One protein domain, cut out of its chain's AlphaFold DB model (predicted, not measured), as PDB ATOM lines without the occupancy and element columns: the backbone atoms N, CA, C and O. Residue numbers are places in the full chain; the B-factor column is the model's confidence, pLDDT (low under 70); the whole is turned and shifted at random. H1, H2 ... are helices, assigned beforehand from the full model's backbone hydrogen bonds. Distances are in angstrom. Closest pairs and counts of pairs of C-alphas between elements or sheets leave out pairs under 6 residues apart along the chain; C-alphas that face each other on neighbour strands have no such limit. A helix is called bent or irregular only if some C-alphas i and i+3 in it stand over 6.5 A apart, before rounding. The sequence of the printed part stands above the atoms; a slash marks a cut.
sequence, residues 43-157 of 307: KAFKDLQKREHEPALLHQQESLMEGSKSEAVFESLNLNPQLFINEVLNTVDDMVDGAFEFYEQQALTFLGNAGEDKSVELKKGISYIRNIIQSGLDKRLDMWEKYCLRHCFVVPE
ATOM      1  N   LYS A  43       0.732  26.276  10.123       55.75
ATOM      2  CA  LYS A  43      -0.274  26.082   9.070       55.75
ATOM      3  C   LYS A  43      -0.946  27.406   8.697       55.75
ATOM      4  O   LYS A  43      -0.998  27.731   7.520       55.75
ATOM      5  N   ALA A  44      -1.332  28.206   9.692       54.50
ATOM      6  CA  ALA A  44      -1.899  29.536   9.474       54.50
ATOM      7  C   ALA A  44      -0.916  30.482   8.757       54.50
ATOM      8  O   ALA A  44      -1.318  31.229   7.870       54.50
ATOM      9  N   PHE A  45       0.383  30.398   9.070       48.34
ATOM     10  CA  PHE A  45       1.413  31.191   8.394       48.34
ATOM     11  C   PHE A  45       1.643  30.746   6.940       48.34
ATOM     12  O   PHE A  45       1.824  31.583   6.061       48.34
ATOM     13  N   LYS A  46       1.558  29.437   6.651       53.91
ATOM     14  CA  LYS A  46       1.612  28.918   5.272       53.91
ATOM     15  C   LYS A  46       0.369  29.266   4.454       53.91
ATOM     16  O   LYS A  46       0.496  29.484   3.256       53.91
ATOM     17  N   ASP A  47      -0.799  29.338   5.089       53.72
ATOM     18  CA  ASP A  47      -2.053  29.717   4.430       53.72
ATOM     19  C   ASP A  47      -2.105  31.235   4.142       53.72
ATOM     20  O   ASP A  47      -2.629  31.643   3.107       53.72
ATOM     21  N   LEU A  48      -1.470  32.068   4.979       49.69
ATOM     22  CA  LEU A  48      -1.267  33.503   4.718       49.69
ATOM     23  C   LEU A  48      -0.246  33.761   3.600       49.69
ATOM     24  O   LEU A  48      -0.502  34.573   2.717       49.69
ATOM     25  N   GLN A  49       0.855  33.003   3.563       50.62
ATOM     26  CA  GLN A  49       1.853  33.095   2.488       50.62
ATOM     27  C   GLN A  49       1.314  32.592   1.132       50.62
ATOM     28  O   GLN A  49       1.839  32.943   0.079       50.62
ATOM     29  N   LYS A  50       0.240  31.787   1.147       51.22
ATOM     30  CA  LYS A  50      -0.482  31.346  -0.055       51.22
ATOM     31  C   LYS A  50      -1.429  32.417  -0.611       51.22
ATOM     32  O   LYS A  50      -1.594  32.466  -1.825       51.22
ATOM     33  N   ARG A  51      -1.994  33.281   0.245       46.44
ATOM     34  CA  ARG A  51      -2.842  34.419  -0.168       46.44
ATOM     35  C   ARG A  51      -2.050  35.570  -0.790       46.44
ATOM     36  O   ARG A  51      -2.561  36.245  -1.670       46.44
ATOM     37  N   GLU A  52      -0.786  35.770  -0.411       45.06
ATOM     38  CA  GLU A  52       0.066  36.794  -1.050       45.06
ATOM     39  C   GLU A  52       0.519  36.426  -2.479       45.06
ATOM     40  O   GLU A  52       0.966  37.297  -3.223       45.06
ATOM     41  N   HIS A  53       0.358  35.167  -2.908       42.91
ATOM     42  CA  HIS A  53       0.638  34.714  -4.280       42.91
ATOM     43  C   HIS A  53      -0.619  34.539  -5.155       42.91
ATOM     44  O   HIS A  53      -0.520  34.122  -6.309       42.91
ATOM     45  N   GLU A  54      -1.795  34.900  -4.642       43.47
ATOM     46  CA  GLU A  54      -3.084  34.754  -5.322       43.47
ATOM     47  C   GLU A  54      -3.348  35.708  -6.514       43.47
ATOM     48  O   GLU A  54      -4.105  35.303  -7.398       43.47
ATOM     49  N   PRO A  55      -2.695  36.885  -6.689       43.97
ATOM     50  CA  PRO A  55      -2.906  37.666  -7.915       43.97
ATOM     51  C   PRO A  55      -2.275  37.028  -9.168       43.97
ATOM     52  O   PRO A  55      -2.586  37.440 -10.280       43.97
ATOM     53  N   ALA A  56      -1.425  36.001  -9.023       41.56
ATOM     54  CA  ALA A  56      -0.823  35.296 -10.160       41.56
ATOM     55  C   ALA A  56      -1.712  34.176 -10.739       41.56
ATOM     56  O   ALA A  56      -1.489  33.750 -11.869       41.56
ATOM     57  N   LEU A  57      -2.713  33.694  -9.990       43.97
ATOM     58  CA  LEU A  57      -3.596  32.608 -10.439       43.97
ATOM     59  C   LEU A  57      -4.773  33.114 -11.280       43.97
ATOM     60  O   LEU A  57      -5.132  32.451 -12.248       43.97
ATOM     61  N   LEU A  58      -5.296  34.309 -10.986       45.62
ATOM     62  CA  LEU A  58      -6.332  34.941 -11.815       45.62
ATOM     63  C   LEU A  58      -5.811  35.257 -13.227       45.62
ATOM     64  O   LEU A  58      -6.445  34.886 -14.209       45.62
ATOM     65  N   HIS A  59      -4.592  35.797 -13.341       45.38
ATOM     66  CA  HIS A  59      -3.944  36.036 -14.640       45.38
ATOM     67  C   HIS A  59      -3.609  34.753 -15.421       45.38
ATOM     68  O   HIS A  59      -3.422  34.797 -16.635       45.38
ATOM     69  N   GLN A  60      -3.524  33.595 -14.760       45.78
ATOM     70  CA  GLN A  60      -3.264  32.321 -15.435       45.78
ATOM     71  C   GLN A  60      -4.557  31.602 -15.863       45.78
ATOM     72  O   GLN A  60      -4.501  30.699 -16.698       45.78
ATOM     73  N   GLN A  61      -5.713  32.001 -15.323       46.59
ATOM     74  CA  GLN A  61      -7.021  31.418 -15.635       46.59
ATOM     75  C   GLN A  61      -7.694  32.130 -16.820       46.59
ATOM     76  O   GLN A  61      -8.235  31.445 -17.685       46.59
ATOM     77  N   GLU A  62      -7.523  33.453 -16.956       44.72
ATOM     78  CA  GLU A  62      -7.842  34.196 -18.195       44.72
ATOM     79  C   GLU A  62      -7.015  33.686 -19.398       44.72
ATOM     80  O   GLU A  62      -7.511  33.571 -20.515       44.72
ATOM     81  N   SER A  63      -5.781  33.233 -19.152       47.75
ATOM     82  CA  SER A  63      -4.854  32.739 -20.182       47.75
ATOM     83  C   SER A  63      -5.236  31.400 -20.843       47.75
ATOM     84  O   SER A  63      -4.595  31.027 -21.829       47.75
ATOM     85  N   LEU A  64      -6.198  30.625 -20.324       51.53
ATOM     86  CA  LEU A  64      -6.515  29.299 -20.891       51.53
ATOM     87  C   LEU A  64      -7.477  29.347 -22.088       51.53
ATOM     88  O   LEU A  64      -7.565  28.350 -22.808       51.53
ATOM     89  N   MET A  65      -8.174  30.466 -22.312       53.75
ATOM     90  CA  MET A  65      -9.187  30.575 -23.371       53.75
ATOM     91  C   MET A  65      -8.885  31.633 -24.431       53.75
ATOM     92  O   MET A  65      -9.257  31.407 -25.584       53.75
ATOM     93  N   GLU A  66      -8.174  32.701 -24.061       50.12
ATOM     94  CA  GLU A  66      -7.907  33.857 -24.920       50.12
ATOM     95  C   GLU A  66      -7.025  33.473 -26.130       50.12
ATOM     96  O   GLU A  66      -5.868  33.062 -26.004       50.12
ATOM     97  N   GLY A  67      -7.598  33.557 -27.329       56.94
ATOM     98  CA  GLY A  67      -6.990  33.237 -28.621       56.94
ATOM     99  C   GLY A  67      -7.177  31.795 -29.113       56.94
ATOM    100  O   GLY A  67      -6.526  31.396 -30.085       56.94
ATOM    101  N   SER A  68      -8.024  30.978 -28.475       67.38
ATOM    102  CA  SER A  68      -8.210  29.568 -28.858       67.38
ATOM    103  C   SER A  68      -9.247  29.367 -29.981       67.38
ATOM    104  O   SER A  68     -10.196  30.128 -30.140       67.38
ATOM    105  N   LYS A  69      -9.132  28.276 -30.759       68.81
ATOM    106  CA  LYS A  69     -10.158  27.907 -31.766       68.81
ATOM    107  C   LYS A  69     -11.534  27.648 -31.140       68.81
ATOM    108  O   LYS A  69     -12.547  27.813 -31.812       68.81
ATOM    109  N   SER A  70     -11.550  27.212 -29.882       75.12
ATOM    110  CA  SER A  70     -12.771  26.989 -29.111       75.12
ATOM    111  C   SER A  70     -13.475  28.305 -28.799       75.12
ATOM    112  O   SER A  70     -14.688  28.380 -28.938       75.12
ATOM    113  N   GLU A  71     -12.721  29.345 -28.442       80.31
ATOM    114  CA  GLU A  71     -13.262  30.673 -28.139       80.31
ATOM    115  C   GLU A  71     -14.034  31.247 -29.329       80.31
ATOM    116  O   GLU A  71     -15.221  31.521 -29.192       80.31
ATOM    117  N   ALA A  72     -13.438  31.271 -30.525       79.75
ATOM    118  CA  ALA A  72     -14.115  31.748 -31.736       79.75
ATOM    119  C   ALA A  72     -15.410  30.970 -32.055       79.75
ATOM    120  O   ALA A  72     -16.369  31.514 -32.605       79.75
ATOM    121  N   VAL A  73     -15.450  29.678 -31.709       83.19
ATOM    122  CA  VAL A  73     -16.641  28.839 -31.886       83.19
ATOM    123  C   VAL A  73     -17.740  29.249 -30.909       83.19
ATOM    124  O   VAL A  73     -18.880  29.433 -31.330       83.19
ATOM    125  N   PHE A  74     -17.422  29.441 -29.629       85.81
ATOM    126  CA  PHE A  74     -18.414  29.854 -28.635       85.81
ATOM    127  C   PHE A  74     -18.842  31.319 -28.794       85.81
ATOM    128  O   PHE A  74     -20.029  31.607 -28.654       85.81
ATOM    129  N   GLU A  75     -17.945  32.212 -29.219       84.62
ATOM    130  CA  GLU A  75     -18.287  33.585 -29.605       84.62
ATOM    131  C   GLU A  75     -19.303  33.619 -30.748       84.62
ATOM    132  O   GLU A  75     -20.272  34.372 -30.685       84.62
ATOM    133  N   SER A  76     -19.155  32.756 -31.762       82.12
ATOM    134  CA  SER A  76     -20.137  32.665 -32.854       82.12
ATOM    135  C   SER A  76     -21.517  32.174 -32.396       82.12
ATOM    136  O   SER A  76     -22.526  32.472 -33.033       82.12
ATOM    137  N   LEU A  77     -21.571  31.450 -31.274       82.50
ATOM    138  CA  LEU A  77     -22.805  31.038 -30.600       82.50
ATOM    139  C   LEU A  77     -23.279  32.077 -29.572       82.50
ATOM    140  O   LEU A  77     -24.222  31.815 -28.826       82.50
ATOM    141  N   ASN A  78     -22.623  33.240 -29.527       86.12
ATOM    142  CA  ASN A  78     -22.864  34.319 -28.580       86.12
ATOM    143  C   ASN A  78     -22.804  33.848 -27.113       86.12
ATOM    144  O   ASN A  78     -23.535  34.340 -26.250       86.12
ATOM    145  N   LEU A  79     -21.942  32.862 -26.851       86.94
ATOM    146  CA  LEU A  79     -21.738  32.241 -25.553       86.94
ATOM    147  C   LEU A  79     -20.336  32.571 -25.054       86.94
ATOM    148  O   LEU A  79     -19.344  32.265 -25.708       86.94
ATOM    149  N   ASN A  80     -20.259  33.117 -23.845       89.50
ATOM    150  CA  ASN A  80     -19.007  33.236 -23.118       89.50
ATOM    151  C   ASN A  80     -18.982  32.172 -22.003       89.50
ATOM    152  O   ASN A  80     -19.732  32.296 -21.029       89.50
ATOM    153  N   PRO A  81     -18.145  31.125 -22.132       89.62
ATOM    154  CA  PRO A  81     -18.043  30.062 -21.140       89.62
ATOM    155  C   PRO A  81     -17.711  30.535 -19.723       89.62
ATOM    156  O   PRO A  81     -18.280  30.010 -18.768       89.62
ATOM    157  N   GLN A  82     -16.823  31.522 -19.574       89.94
ATOM    158  CA  GLN A  82     -16.429  32.023 -18.258       89.94
ATOM    159  C   GLN A  82     -17.576  32.792 -17.600       89.94
ATOM    160  O   GLN A  82     -17.856  32.571 -16.426       89.94
ATOM    161  N   LEU A  83     -18.286  33.641 -18.354       91.19
ATOM    162  CA  LEU A  83     -19.470  34.334 -17.834       91.19
ATOM    163  C   LEU A  83     -20.554  33.343 -17.410       91.19
ATOM    164  O   LEU A  83     -21.124  33.491 -16.335       91.19
ATOM    165  N   PHE A  84     -20.800  32.304 -18.213       93.62
ATOM    166  CA  PHE A  84     -21.751  31.253 -17.858       93.62
ATOM    167  C   PHE A  84     -21.360  30.530 -16.562       93.62
ATOM    168  O   PHE A  84     -22.198  30.336 -15.685       93.62
ATOM    169  N   ILE A  85     -20.093  30.129 -16.428       94.62
ATOM    170  CA  ILE A  85     -19.597  29.459 -15.221       94.62
ATOM    171  C   ILE A  85     -19.757  30.374 -14.006       94.62
ATOM    172  O   ILE A  85     -20.315  29.935 -13.004       94.62
ATOM    173  N   ASN A  86     -19.333  31.634 -14.108       94.69
ATOM    174  CA  ASN A  86     -19.446  32.607 -13.022       94.69
ATOM    175  C   ASN A  86     -20.904  32.803 -12.586       94.69
ATOM    176  O   ASN A  86     -21.181  32.830 -11.393       94.69
ATOM    177  N   GLU A  87     -21.841  32.874 -13.535       96.06
ATOM    178  CA  GLU A  87     -23.270  32.989 -13.235       96.06
ATOM    179  C   GLU A  87     -23.783  31.784 -12.437       96.06
ATOM    180  O   GLU A  87     -24.504  31.942 -11.452       96.06
ATOM    181  N   VAL A  88     -23.375  30.567 -12.816       96.38
ATOM    182  CA  VAL A  88     -23.738  29.349 -12.078       96.38
ATOM    183  C   VAL A  88     -23.140  29.357 -10.672       96.38
ATOM    184  O   VAL A  88     -23.841  29.004  -9.725       96.38
ATOM    185  N   LEU A  89     -21.873  29.757 -10.523       95.75
ATOM    186  CA  LEU A  89     -21.215  29.862  -9.217       95.75
ATOM    187  C   LEU A  89     -21.958  30.849  -8.307       95.75
ATOM    188  O   LEU A  89     -22.371  30.464  -7.215       95.75
ATOM    189  N   ASN A  90     -22.226  32.060  -8.803       95.69
ATOM    190  CA  ASN A  90     -22.958  33.094  -8.071       95.69
ATOM    191  C   ASN A  90     -24.370  32.631  -7.691       95.69
ATOM    192  O   ASN A  90     -24.780  32.770  -6.545       95.69
ATOM    193  N   THR A  91     -25.091  31.998  -8.623       97.31
ATOM    194  CA  THR A  91     -26.436  31.462  -8.354       97.31
ATOM    195  C   THR A  91     -26.404  30.429  -7.227       97.31
ATOM    196  O   THR A  91     -27.305  30.378  -6.390       97.31
ATOM    197  N   VAL A  92     -25.385  29.566  -7.203       96.56
ATOM    198  CA  VAL A  92     -25.236  28.562  -6.148       96.56
ATOM    199  C   VAL A  92     -24.939  29.207  -4.797       96.56
ATOM    200  O   VAL A  92     -25.551  28.794  -3.810       96.56
ATOM    201  N   ASP A  93     -24.078  30.220  -4.752       94.62
ATOM    202  CA  ASP A  93     -23.795  30.964  -3.522       94.62
ATOM    203  C   ASP A  93     -25.045  31.693  -3.000       94.62
ATOM    204  O   ASP A  93     -25.412  31.512  -1.836       94.62
ATOM    205  N   ASP A  94     -25.785  32.389  -3.868       96.50
ATOM    206  CA  ASP A  94     -27.041  33.065  -3.513       96.50
ATOM    207  C   ASP A  94     -28.084  32.085  -2.949       96.50
ATOM    208  O   ASP A  94     -28.776  32.370  -1.966       96.50
ATOM    209  N   MET A  95     -28.193  30.887  -3.538       96.38
ATOM    210  CA  MET A  95     -29.092  29.841  -3.043       96.38
ATOM    211  C   MET A  95     -28.684  29.326  -1.660       96.38
ATOM    212  O   MET A  95     -29.553  29.066  -0.821       96.38
ATOM    213  N   VAL A  96     -27.385  29.132  -1.418       94.69
ATOM    214  CA  VAL A  96     -26.879  28.678  -0.115       94.69
ATOM    215  C   VAL A  96     -27.146  29.737   0.945       94.69
ATOM    216  O   VAL A  96     -27.662  29.407   2.017       94.69
ATOM    217  N   ASP A  97     -26.863  30.995   0.634       94.25
ATOM    218  CA  ASP A  97     -27.074  32.118   1.538       94.25
ATOM    219  C   ASP A  97     -28.553  32.280   1.886       94.25
ATOM    220  O   ASP A  97     -28.910  32.237   3.068       94.25
ATOM    221  N   GLY A  98     -29.430  32.306   0.879       95.75
ATOM    222  CA  GLY A  98     -30.876  32.369   1.087       95.75
ATOM    223  C   GLY A  98     -31.424  31.185   1.892       95.75
ATOM    224  O   GLY A  98     -32.281  31.358   2.762       95.75
ATOM    225  N   ALA A  99     -30.908  29.970   1.673       96.31
ATOM    226  CA  ALA A  99     -31.313  28.803   2.453       96.31
ATOM    227  C   ALA A  99     -30.921  28.940   3.932       96.31
ATOM    228  O   ALA A  99     -31.728  28.636   4.815       96.31
ATOM    229  N   PHE A 100     -29.702  29.399   4.227       95.50
ATOM    230  CA  PHE A 100     -29.247  29.574   5.606       95.50
ATOM    231  C   PHE A 100     -29.935  30.734   6.324       95.50
ATOM    232  O   PHE A 100     -30.251  30.589   7.506       95.50
ATOM    233  N   GLU A 101     -30.236  31.829   5.628       95.38
ATOM    234  CA  GLU A 101     -31.068  32.910   6.167       95.38
ATOM    235  C   GLU A 101     -32.461  32.400   6.550       95.38
ATOM    236  O   GLU A 101     -32.932  32.648   7.664       95.38
ATOM    237  N   PHE A 102     -33.095  31.613   5.674       95.19
ATOM    238  CA  PHE A 102     -34.381  30.982   5.962       95.19
ATOM    239  C   PHE A 102     -34.305  30.042   7.176       95.19
ATOM    240  O   PHE A 102     -35.159  30.102   8.064       95.19
ATOM    241  N   TYR A 103     -33.278  29.188   7.252       92.56
ATOM    242  CA  TYR A 103     -33.102  28.286   8.393       92.56
ATOM    243  C   TYR A 103     -32.864  29.036   9.700       92.56
ATOM    244  O   TYR A 103     -33.405  28.625  10.725       92.56
ATOM    245  N   GLU A 104     -32.093  30.123   9.687       92.94
ATOM    246  CA  GLU A 104     -31.893  30.960  10.869       92.94
ATOM    247  C   GLU A 104     -33.211  31.572  11.342       92.94
ATOM    248  O   GLU A 104     -33.557  31.440  12.517       92.94
ATOM    249  N   GLN A 105     -33.983  32.170  10.432       92.25
ATOM    250  CA  GLN A 105     -35.291  32.743  10.756       92.25
ATOM    251  C   GLN A 105     -36.230  31.688  11.351       92.25
ATOM    252  O   GLN A 105     -36.815  31.908  12.412       92.25
ATOM    253  N   GLN A 106     -36.325  30.513  10.727       92.69
ATOM    254  CA  GLN A 106     -37.166  29.419  11.216       92.69
ATOM    255  C   GLN A 106     -36.682  28.862  12.558       92.69
ATOM    256  O   GLN A 106     -37.478  28.584  13.449       92.69
ATOM    257  N   ALA A 107     -35.376  28.704  12.751       90.00
ATOM    258  CA  ALA A 107     -34.850  28.201  14.011       90.00
ATOM    259  C   ALA A 107     -35.112  29.187  15.164       90.00
ATOM    260  O   ALA A 107     -35.438  28.761  16.274       90.00
ATOM    261  N   LEU A 108     -35.043  30.497  14.900       90.44
ATOM    262  CA  LEU A 108     -35.389  31.536  15.872       90.44
ATOM    263  C   LEU A 108     -36.885  31.539  16.218       90.44
ATOM    264  O   LEU A 108     -37.226  31.716  17.388       90.44
ATOM    265  N   THR A 109     -37.783  31.281  15.258       89.19
ATOM    266  CA  THR A 109     -39.223  31.168  15.559       89.19
ATOM    267  C   THR A 109     -39.530  29.950  16.432       89.19
ATOM    268  O   THR A 109     -40.312  30.069  17.376       89.19
ATOM    269  N   PHE A 110     -38.871  28.806  16.202       87.94
ATOM    270  CA  PHE A 110     -38.983  27.630  17.079       87.94
ATOM    271  C   PHE A 110     -38.414  27.864  18.478       87.94
ATOM    272  O   PHE A 110     -38.899  27.282  19.451       87.94
ATOM    273  N   LEU A 111     -37.382  28.699  18.586       86.62
ATOM    274  CA  LEU A 111     -36.751  29.025  19.855       86.62
ATOM    275  C   LEU A 111     -37.658  29.908  20.744       86.62
ATOM    276  O   LEU A 111     -37.584  29.816  21.971       86.62
ATOM    277  N   GLY A 112     -38.561  30.699  20.152       81.31
ATOM    278  CA  GLY A 112     -39.535  31.526  20.873       81.31
ATOM    279  C   GLY A 112     -38.875  32.563  21.794       81.31
ATOM    280  O   GLY A 112     -37.829  33.115  21.467       81.31
ATOM    281  N   ASN A 113     -39.444  32.795  22.985       77.94
ATOM    282  CA  ASN A 113     -38.885  33.705  24.006       77.94
ATOM    283  C   ASN A 113     -37.671  33.120  24.760       77.94
ATOM    284  O   ASN A 113     -37.456  33.437  25.934       77.94
ATOM    285  N   ALA A 114     -36.896  32.215  24.158       70.75
ATOM    286  CA  ALA A 114     -35.688  31.751  24.827       70.75
ATOM    287  C   ALA A 114     -34.721  32.926  25.037       70.75
ATOM    288  O   ALA A 114     -34.610  33.809  24.192       70.75
ATOM    289  N   GLY A 115     -34.033  32.926  26.183       76.31
ATOM    290  CA  GLY A 115     -33.091  33.988  26.537       76.31
ATOM    291  C   GLY A 115     -32.027  34.225  25.463       76.31
ATOM    292  O   GLY A 115     -31.676  33.312  24.711       76.31
ATOM    293  N   GLU A 116     -31.508  35.451  25.435       81.75
ATOM    294  CA  GLU A 116     -30.556  35.960  24.440       81.75
ATOM    295  C   GLU A 116     -29.365  35.012  24.214       81.75
ATOM    296  O   GLU A 116     -29.032  34.708  23.069       81.75
ATOM    297  N   ASP A 117     -28.837  34.409  25.284       87.62
ATOM    298  CA  ASP A 117     -27.751  33.422  25.231       87.62
ATOM    299  C   ASP A 117     -28.044  32.232  24.301       87.62
ATOM    300  O   ASP A 117     -27.174  31.768  23.564       87.62
ATOM    301  N   LYS A 118     -29.286  31.728  24.297       87.94
ATOM    302  CA  LYS A 118     -29.677  30.578  23.463       87.94
ATOM    303  C   LYS A 118     -29.806  30.960  21.992       87.94
ATOM    304  O   LYS A 118     -29.491  30.142  21.132       87.94
ATOM    305  N   SER A 119     -30.251  32.185  21.712       89.56
ATOM    306  CA  SER A 119     -30.308  32.730  20.352       89.56
ATOM    307  C   SER A 119     -28.899  32.910  19.783       89.56
ATOM    308  O   SER A 119     -28.621  32.487  18.662       89.56
ATOM    309  N   VAL A 120     -27.976  33.440  20.590       91.06
ATOM    310  CA  VAL A 120     -26.568  33.615  20.208       91.06
ATOM    311  C   VAL A 120     -25.891  32.273  19.915       91.06
ATOM    312  O   VAL A 120     -25.274  32.116  18.859       91.06
ATOM    313  N   GLU A 121     -26.033  31.281  20.798       92.69
ATOM    314  CA  GLU A 121     -25.444  29.954  20.574       92.69
ATOM    315  C   GLU A 121     -26.069  29.233  19.367       92.69
ATOM    316  O   GLU A 121     -25.358  28.572  18.607       92.69
ATOM    317  N   LEU A 122     -27.373  29.411  19.121       92.12
ATOM    318  CA  LEU A 122     -28.039  28.885  17.928       92.12
ATOM    319  C   LEU A 122     -27.454  29.489  16.643       92.12
ATOM    320  O   LEU A 122     -27.045  28.741  15.755       92.12
ATOM    321  N   LYS A 123     -27.350  30.821  16.559       92.44
ATOM    322  CA  LYS A 123     -26.755  31.512  15.399       92.44
ATOM    323  C   LYS A 123     -25.321  31.062  15.146       92.44
ATOM    324  O   LYS A 123     -24.929  30.809  14.009       92.44
ATOM    325  N   LYS A 124     -24.540  30.889  16.214       94.69
ATOM    326  CA  LYS A 124     -23.168  30.380  16.138       94.69
ATOM    327  C   LYS A 124     -23.113  28.952  15.588       94.69
ATOM    328  O   LYS A 124     -22.266  28.658  14.746       94.69
ATOM    329  N   GLY A 125     -24.021  28.077  16.023       94.94
ATOM    330  CA  GLY A 125     -24.153  26.721  15.491       94.94
ATOM    331  C   GLY A 125     -24.520  26.702  14.004       94.94
ATOM    332  O   GLY A 125     -23.890  25.988  13.225       94.94
ATOM    333  N   ILE A 126     -25.483  27.534  13.595       94.50
ATOM    334  CA  ILE A 126     -25.898  27.674  12.191       94.50
ATOM    335  C   ILE A 126     -24.733  28.177  11.332       94.50
ATOM    336  O   ILE A 126     -24.425  27.572  10.307       94.50
ATOM    337  N   SER A 127     -24.023  29.212  11.785       95.12
ATOM    338  CA  SER A 127     -22.841  29.740  11.096       95.12
ATOM    339  C   SER A 127     -21.739  28.686  10.942       95.12
ATOM    340  O   SER A 127     -21.135  28.561   9.877       95.12
ATOM    341  N   TYR A 128     -21.508  27.859  11.965       96.69
ATOM    342  CA  TYR A 128     -20.547  26.760  11.879       96.69
ATOM    343  C   TYR A 128     -20.925  25.735  10.799       96.69
ATOM    344  O   TYR A 128     -20.069  25.332  10.010       96.69
ATOM    345  N   ILE A 129     -22.203  25.344  10.726       96.12
ATOM    346  CA  ILE A 129     -22.699  24.425   9.692       96.12
ATOM    347  C   ILE A 129     -22.577  25.067   8.305       96.12
ATOM    348  O   ILE A 129     -22.064  24.414   7.395       96.12
ATOM    349  N   ARG A 130     -22.965  26.341   8.155       96.25
ATOM    350  CA  ARG A 130     -22.804  27.106   6.908       96.25
ATOM    351  C   ARG A 130     -21.366  27.060   6.418       96.25
ATOM    352  O   ARG A 130     -21.129  26.652   5.290       96.25
ATOM    353  N   ASN A 131     -20.400  27.337   7.289       95.62
ATOM    354  CA  ASN A 131     -18.981  27.315   6.928       95.62
ATOM    355  C   ASN A 131     -18.495  25.927   6.469       95.62
ATOM    356  O   ASN A 131     -17.672  25.823   5.557       95.62
ATOM    357  N   ILE A 132     -18.990  24.841   7.076       96.69
ATOM    358  CA  ILE A 132     -18.659  23.477   6.632       96.69
ATOM    359  C   ILE A 132     -19.220  23.217   5.235       96.69
ATOM    360  O   ILE A 132     -18.505  22.685   4.384       96.69
ATOM    361  N   ILE A 133     -20.486  23.572   5.004       95.81
ATOM    362  CA  ILE A 133     -21.141  23.355   3.712       95.81
ATOM    363  C   ILE A 133     -20.467  24.200   2.632       95.81
ATOM    364  O   ILE A 133     -20.046  23.621   1.632       95.81
ATOM    365  N   GLN A 134     -20.276  25.500   2.877       95.56
ATOM    366  CA  GLN A 134     -19.627  26.431   1.952       95.56
ATOM    367  C   GLN A 134     -18.233  25.932   1.576       95.56
ATOM    368  O   GLN A 134     -17.976  25.613   0.425       95.56
ATOM    369  N   SER A 135     -17.371  25.660   2.560       95.31
ATOM    370  CA  SER A 135     -16.009  25.184   2.277       95.31
ATOM    371  C   SER A 135     -15.947  23.834   1.547       95.31
ATOM    372  O   SER A 135     -14.936  23.506   0.916       95.31
ATOM    373  N   GLY A 136     -16.982  22.999   1.673       96.38
ATOM    374  CA  GLY A 136     -17.116  21.762   0.910       96.38
ATOM    375  C   GLY A 136     -17.630  21.997  -0.510       96.38
ATOM    376  O   GLY A 136     -17.239  21.270  -1.424       96.38
ATOM    377  N   LEU A 137     -18.504  22.985  -0.683       96.94
ATOM    378  CA  LEU A 137     -19.074  23.391  -1.956       96.94
ATOM    379  C   LEU A 137     -18.045  24.133  -2.805       96.94
ATOM    380  O   LEU A 137     -17.789  23.668  -3.910       96.94
ATOM    381  N   ASP A 138     -17.351  25.127  -2.248       95.25
ATOM    382  CA  ASP A 138     -16.290  25.901  -2.910       95.25
ATOM    383  C   ASP A 138     -15.262  24.978  -3.572       95.25
ATOM    384  O   ASP A 138     -14.924  25.118  -4.740       95.25
ATOM    385  N   LYS A 139     -14.805  23.948  -2.848       96.75
ATOM    386  CA  LYS A 139     -13.831  22.978  -3.376       96.75
ATOM    387  C   LYS A 139     -14.377  22.171  -4.546       96.75
ATOM    388  O   LYS A 139     -13.630  21.831  -5.460       96.75
ATOM    389  N   ARG A 140     -15.651  21.780  -4.484       96.62
ATOM    390  CA  ARG A 140     -16.287  21.002  -5.553       96.62
ATOM    391  C   ARG A 140     -16.578  21.876  -6.764       96.62
ATOM    392  O   ARG A 140     -16.391  21.404  -7.879       96.62
ATOM    393  N   LEU A 141     -16.995  23.116  -6.538       96.31
ATOM    394  CA  LEU A 141     -17.265  24.093  -7.580       96.31
ATOM    395  C   LEU A 141     -15.983  24.549  -8.282       96.31
ATOM    396  O   LEU A 141     -15.967  24.572  -9.503       96.31
ATOM    397  N   ASP A 142     -14.882  24.747  -7.557       95.38
ATOM    398  CA  ASP A 142     -13.557  25.011  -8.141       95.38
ATOM    399  C   ASP A 142     -13.095  23.859  -9.055       95.38
ATOM    400  O   ASP A 142     -12.601  24.059 -10.166       95.38
ATOM    401  N   MET A 143     -13.294  22.611  -8.618       96.06
ATOM    402  CA  MET A 143     -13.017  21.446  -9.462       96.06
ATOM    403  C   MET A 143     -13.943  21.370 -10.679       96.06
ATOM    404  O   MET A 143     -13.498  20.980 -11.761       96.06
ATOM    405  N   TRP A 144     -15.220  21.703 -10.500       97.44
ATOM    406  CA  TRP A 144     -16.222  21.706 -11.558       97.44
ATOM    407  C   TRP A 144     -15.927  22.778 -12.612       97.44
ATOM    408  O   TRP A 144     -15.896  22.447 -13.793       97.44
ATOM    409  N   GLU A 145     -15.594  24.004 -12.208       95.12
ATOM    410  CA  GLU A 145     -15.173  25.087 -13.104       95.12
ATOM    411  C   GLU A 145     -13.980  24.641 -13.957       95.12
ATOM    412  O   GLU A 145     -14.026  24.681 -15.189       95.12
ATOM    413  N   LYS A 146     -12.932  24.117 -13.309       92.81
ATOM    414  CA  LYS A 146     -11.740  23.611 -14.004       92.81
ATOM    415  C   LYS A 146     -12.083  22.497 -14.983       92.81
ATOM    416  O   LYS A 146     -11.481  22.418 -16.052       92.81
ATOM    417  N   TYR A 147     -13.013  21.617 -14.623       94.25
ATOM    418  CA  TYR A 147     -13.476  20.561 -15.512       94.25
ATOM    419  C   TYR A 147     -14.222  21.137 -16.721       94.25
ATOM    420  O   TYR A 147     -13.919  20.766 -17.855       94.25
ATOM    421  N   CYS A 148     -15.137  22.082 -16.504       92.50
ATOM    422  CA  CYS A 148     -15.904  22.735 -17.558       92.50
ATOM    423  C   CYS A 148     -15.002  23.438 -18.573       92.50
ATOM    424  O   CYS A 148     -15.134  23.186 -19.771       92.50
ATOM    425  N   LEU A 149     -14.046  24.242 -18.105       87.62
ATOM    426  CA  LEU A 149     -13.113  24.960 -18.977       87.62
ATOM    427  C   LEU A 149     -12.192  24.022 -19.764       87.62
ATOM    428  O   LEU A 149     -11.811  24.332 -20.887       87.62
ATOM    429  N   ARG A 150     -11.839  22.861 -19.201       87.94
ATOM    430  CA  ARG A 150     -10.929  21.902 -19.849       87.94
ATOM    431  C   ARG A 150     -11.618  20.903 -20.770       87.94
ATOM    432  O   ARG A 150     -10.950  20.336 -21.632       87.94
ATOM    433  N   HIS A 151     -12.899  20.620 -20.551       87.81
ATOM    434  CA  HIS A 151     -13.561  19.478 -21.188       87.81
ATOM    435  C   HIS A 151     -14.933  19.788 -21.780       87.81
ATOM    436  O   HIS A 151     -15.282  19.187 -22.792       87.81
ATOM    437  N   CYS A 152     -15.710  20.690 -21.183       89.69
ATOM    438  CA  CYS A 152     -17.042  21.022 -21.694       89.69
ATOM    439  C   CYS A 152     -16.967  22.116 -22.762       89.69
ATOM    440  O   CYS A 152     -17.606  22.011 -23.804       89.69
ATOM    441  N   PHE A 153     -16.155  23.145 -22.513       88.75
ATOM    442  CA  PHE A 153     -16.000  24.305 -23.390       88.75
ATOM    443  C   PHE A 153     -14.713  24.231 -24.213       88.75
ATOM    444  O   PHE A 153     -13.967  25.200 -24.337       88.75
ATOM    445  N   VAL A 154     -14.449  23.057 -24.787       86.44
ATOM    446  CA  VAL A 154     -13.305  22.823 -25.672       86.44
ATOM    447  C   VAL A 154     -13.784  22.145 -26.943       86.44
ATOM    448  O   VAL A 154     -14.472  21.127 -26.897       86.44
ATOM    449  N   VAL A 155     -13.392  22.698 -28.085       83.19
ATOM    450  CA  VAL A 155     -13.634  22.101 -29.395       83.19
ATOM    451  C   VAL A 155     -12.534  21.072 -29.661       83.19
ATOM    452  O   VAL A 155     -11.356  21.441 -29.669       83.19
ATOM    453  N   PRO A 156     -12.878  19.785 -29.865       82.62
ATOM    454  CA  PRO A 156     -11.883  18.759 -30.139       82.62
ATOM    455  C   PRO A 156     -11.056  19.075 -31.387       82.62
ATOM    456  O   PRO A 156     -11.554  19.633 -32.368       82.62
ATOM    457  N   GLU A 157      -9.786  18.678 -31.376       79.31
ATOM    458  CA  GLU A 157      -8.904  18.887 -32.523       79.31
ATOM    459  C   GLU A 157      -9.463  18.219 -33.788       79.31
ATOM    460  O   GLU A 157      -9.918  17.076 -33.770       79.31
TER     461      GLU A 157
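AT A GLANCE: This is residues 43 to 157 of the 307 residues of an uncharacterized protein of Nelumbo nucifera (UniProt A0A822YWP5). The model is a long helical hairpin, H4 and H5 side by side, with the short helix H3 set crosswise near the start of H4 at the hairpin's open end. From there, towards the first printed residue, a loose arm with H2 and H1 slants away from the hairpin, and residues 43 to 60 of it stick out free. The printed part has 115 residues with five named helices, H1 to H5 in chain order, and no named strand; the class is all helix. It is only just extended, close to loose, with a radius of gyration of the C-alphas of 20.3 A, and its flat outline spans 64 by 38 by 17 A.

HOW THE PARTS SIT: H1, residues 43 to 51, touches no helix. A tight link of three residues joins it to H2, residues 55 to 62, and the two are apart. H2 is also apart from H3, residues 69 to 76. H3 is close to but not clearly touching H4, residues 81 to 111: the closest C-alphas, of Phe 74 and Pro 81, are 7.5 A apart. Their lines are about perpendicular at 71 degrees, only just beyond steep. H4 and H5, residues 116 to 152, form a helical hairpin with a tight link of four residues. They touch, with 12 pairs of C-alphas within 8 A; the closest, of Ile 85 and Glu 145, are 6.6 A apart. They run opposite ways at a shallow tilt of 18 degrees. H5 is apart from H3. In H1, H3 and H4 every O i to N i+4 pair is within hydrogen-bond range; in H2 2 of 4 are, and in H5 32 of 33.

IN THESE COORDINATES: H1 begins at C-alpha 43, (-0.274, 26.082, 9.070), and is 12.7 A long from first to last C-alpha. H2 is 11.9 A long and H3 11.1 A. H4 begins at C-alpha 81, (-18.043, 30.062, -21.140), and is 45.1 A long. H5, the longest helix with 37 residues, is 50.3 A long and ends at C-alpha 152, (-17.042, 21.022, -21.694). It is neither bent nor irregular, but only just: C-alphas 149 and 152 are 6.2 A apart.

THE WHOLE: The two C-alphas farthest apart, those of Asn 113 and Glu 157, are 65.7 A apart. Residues 43 to 60 and 112 to 117 stand free; the body without them spans 60 by 21 by 17 A. The printed part has no cut, and no link between named helices is long. The mean pLDDT of the printed part is 81.3, and residues 43 to 69 are under 70.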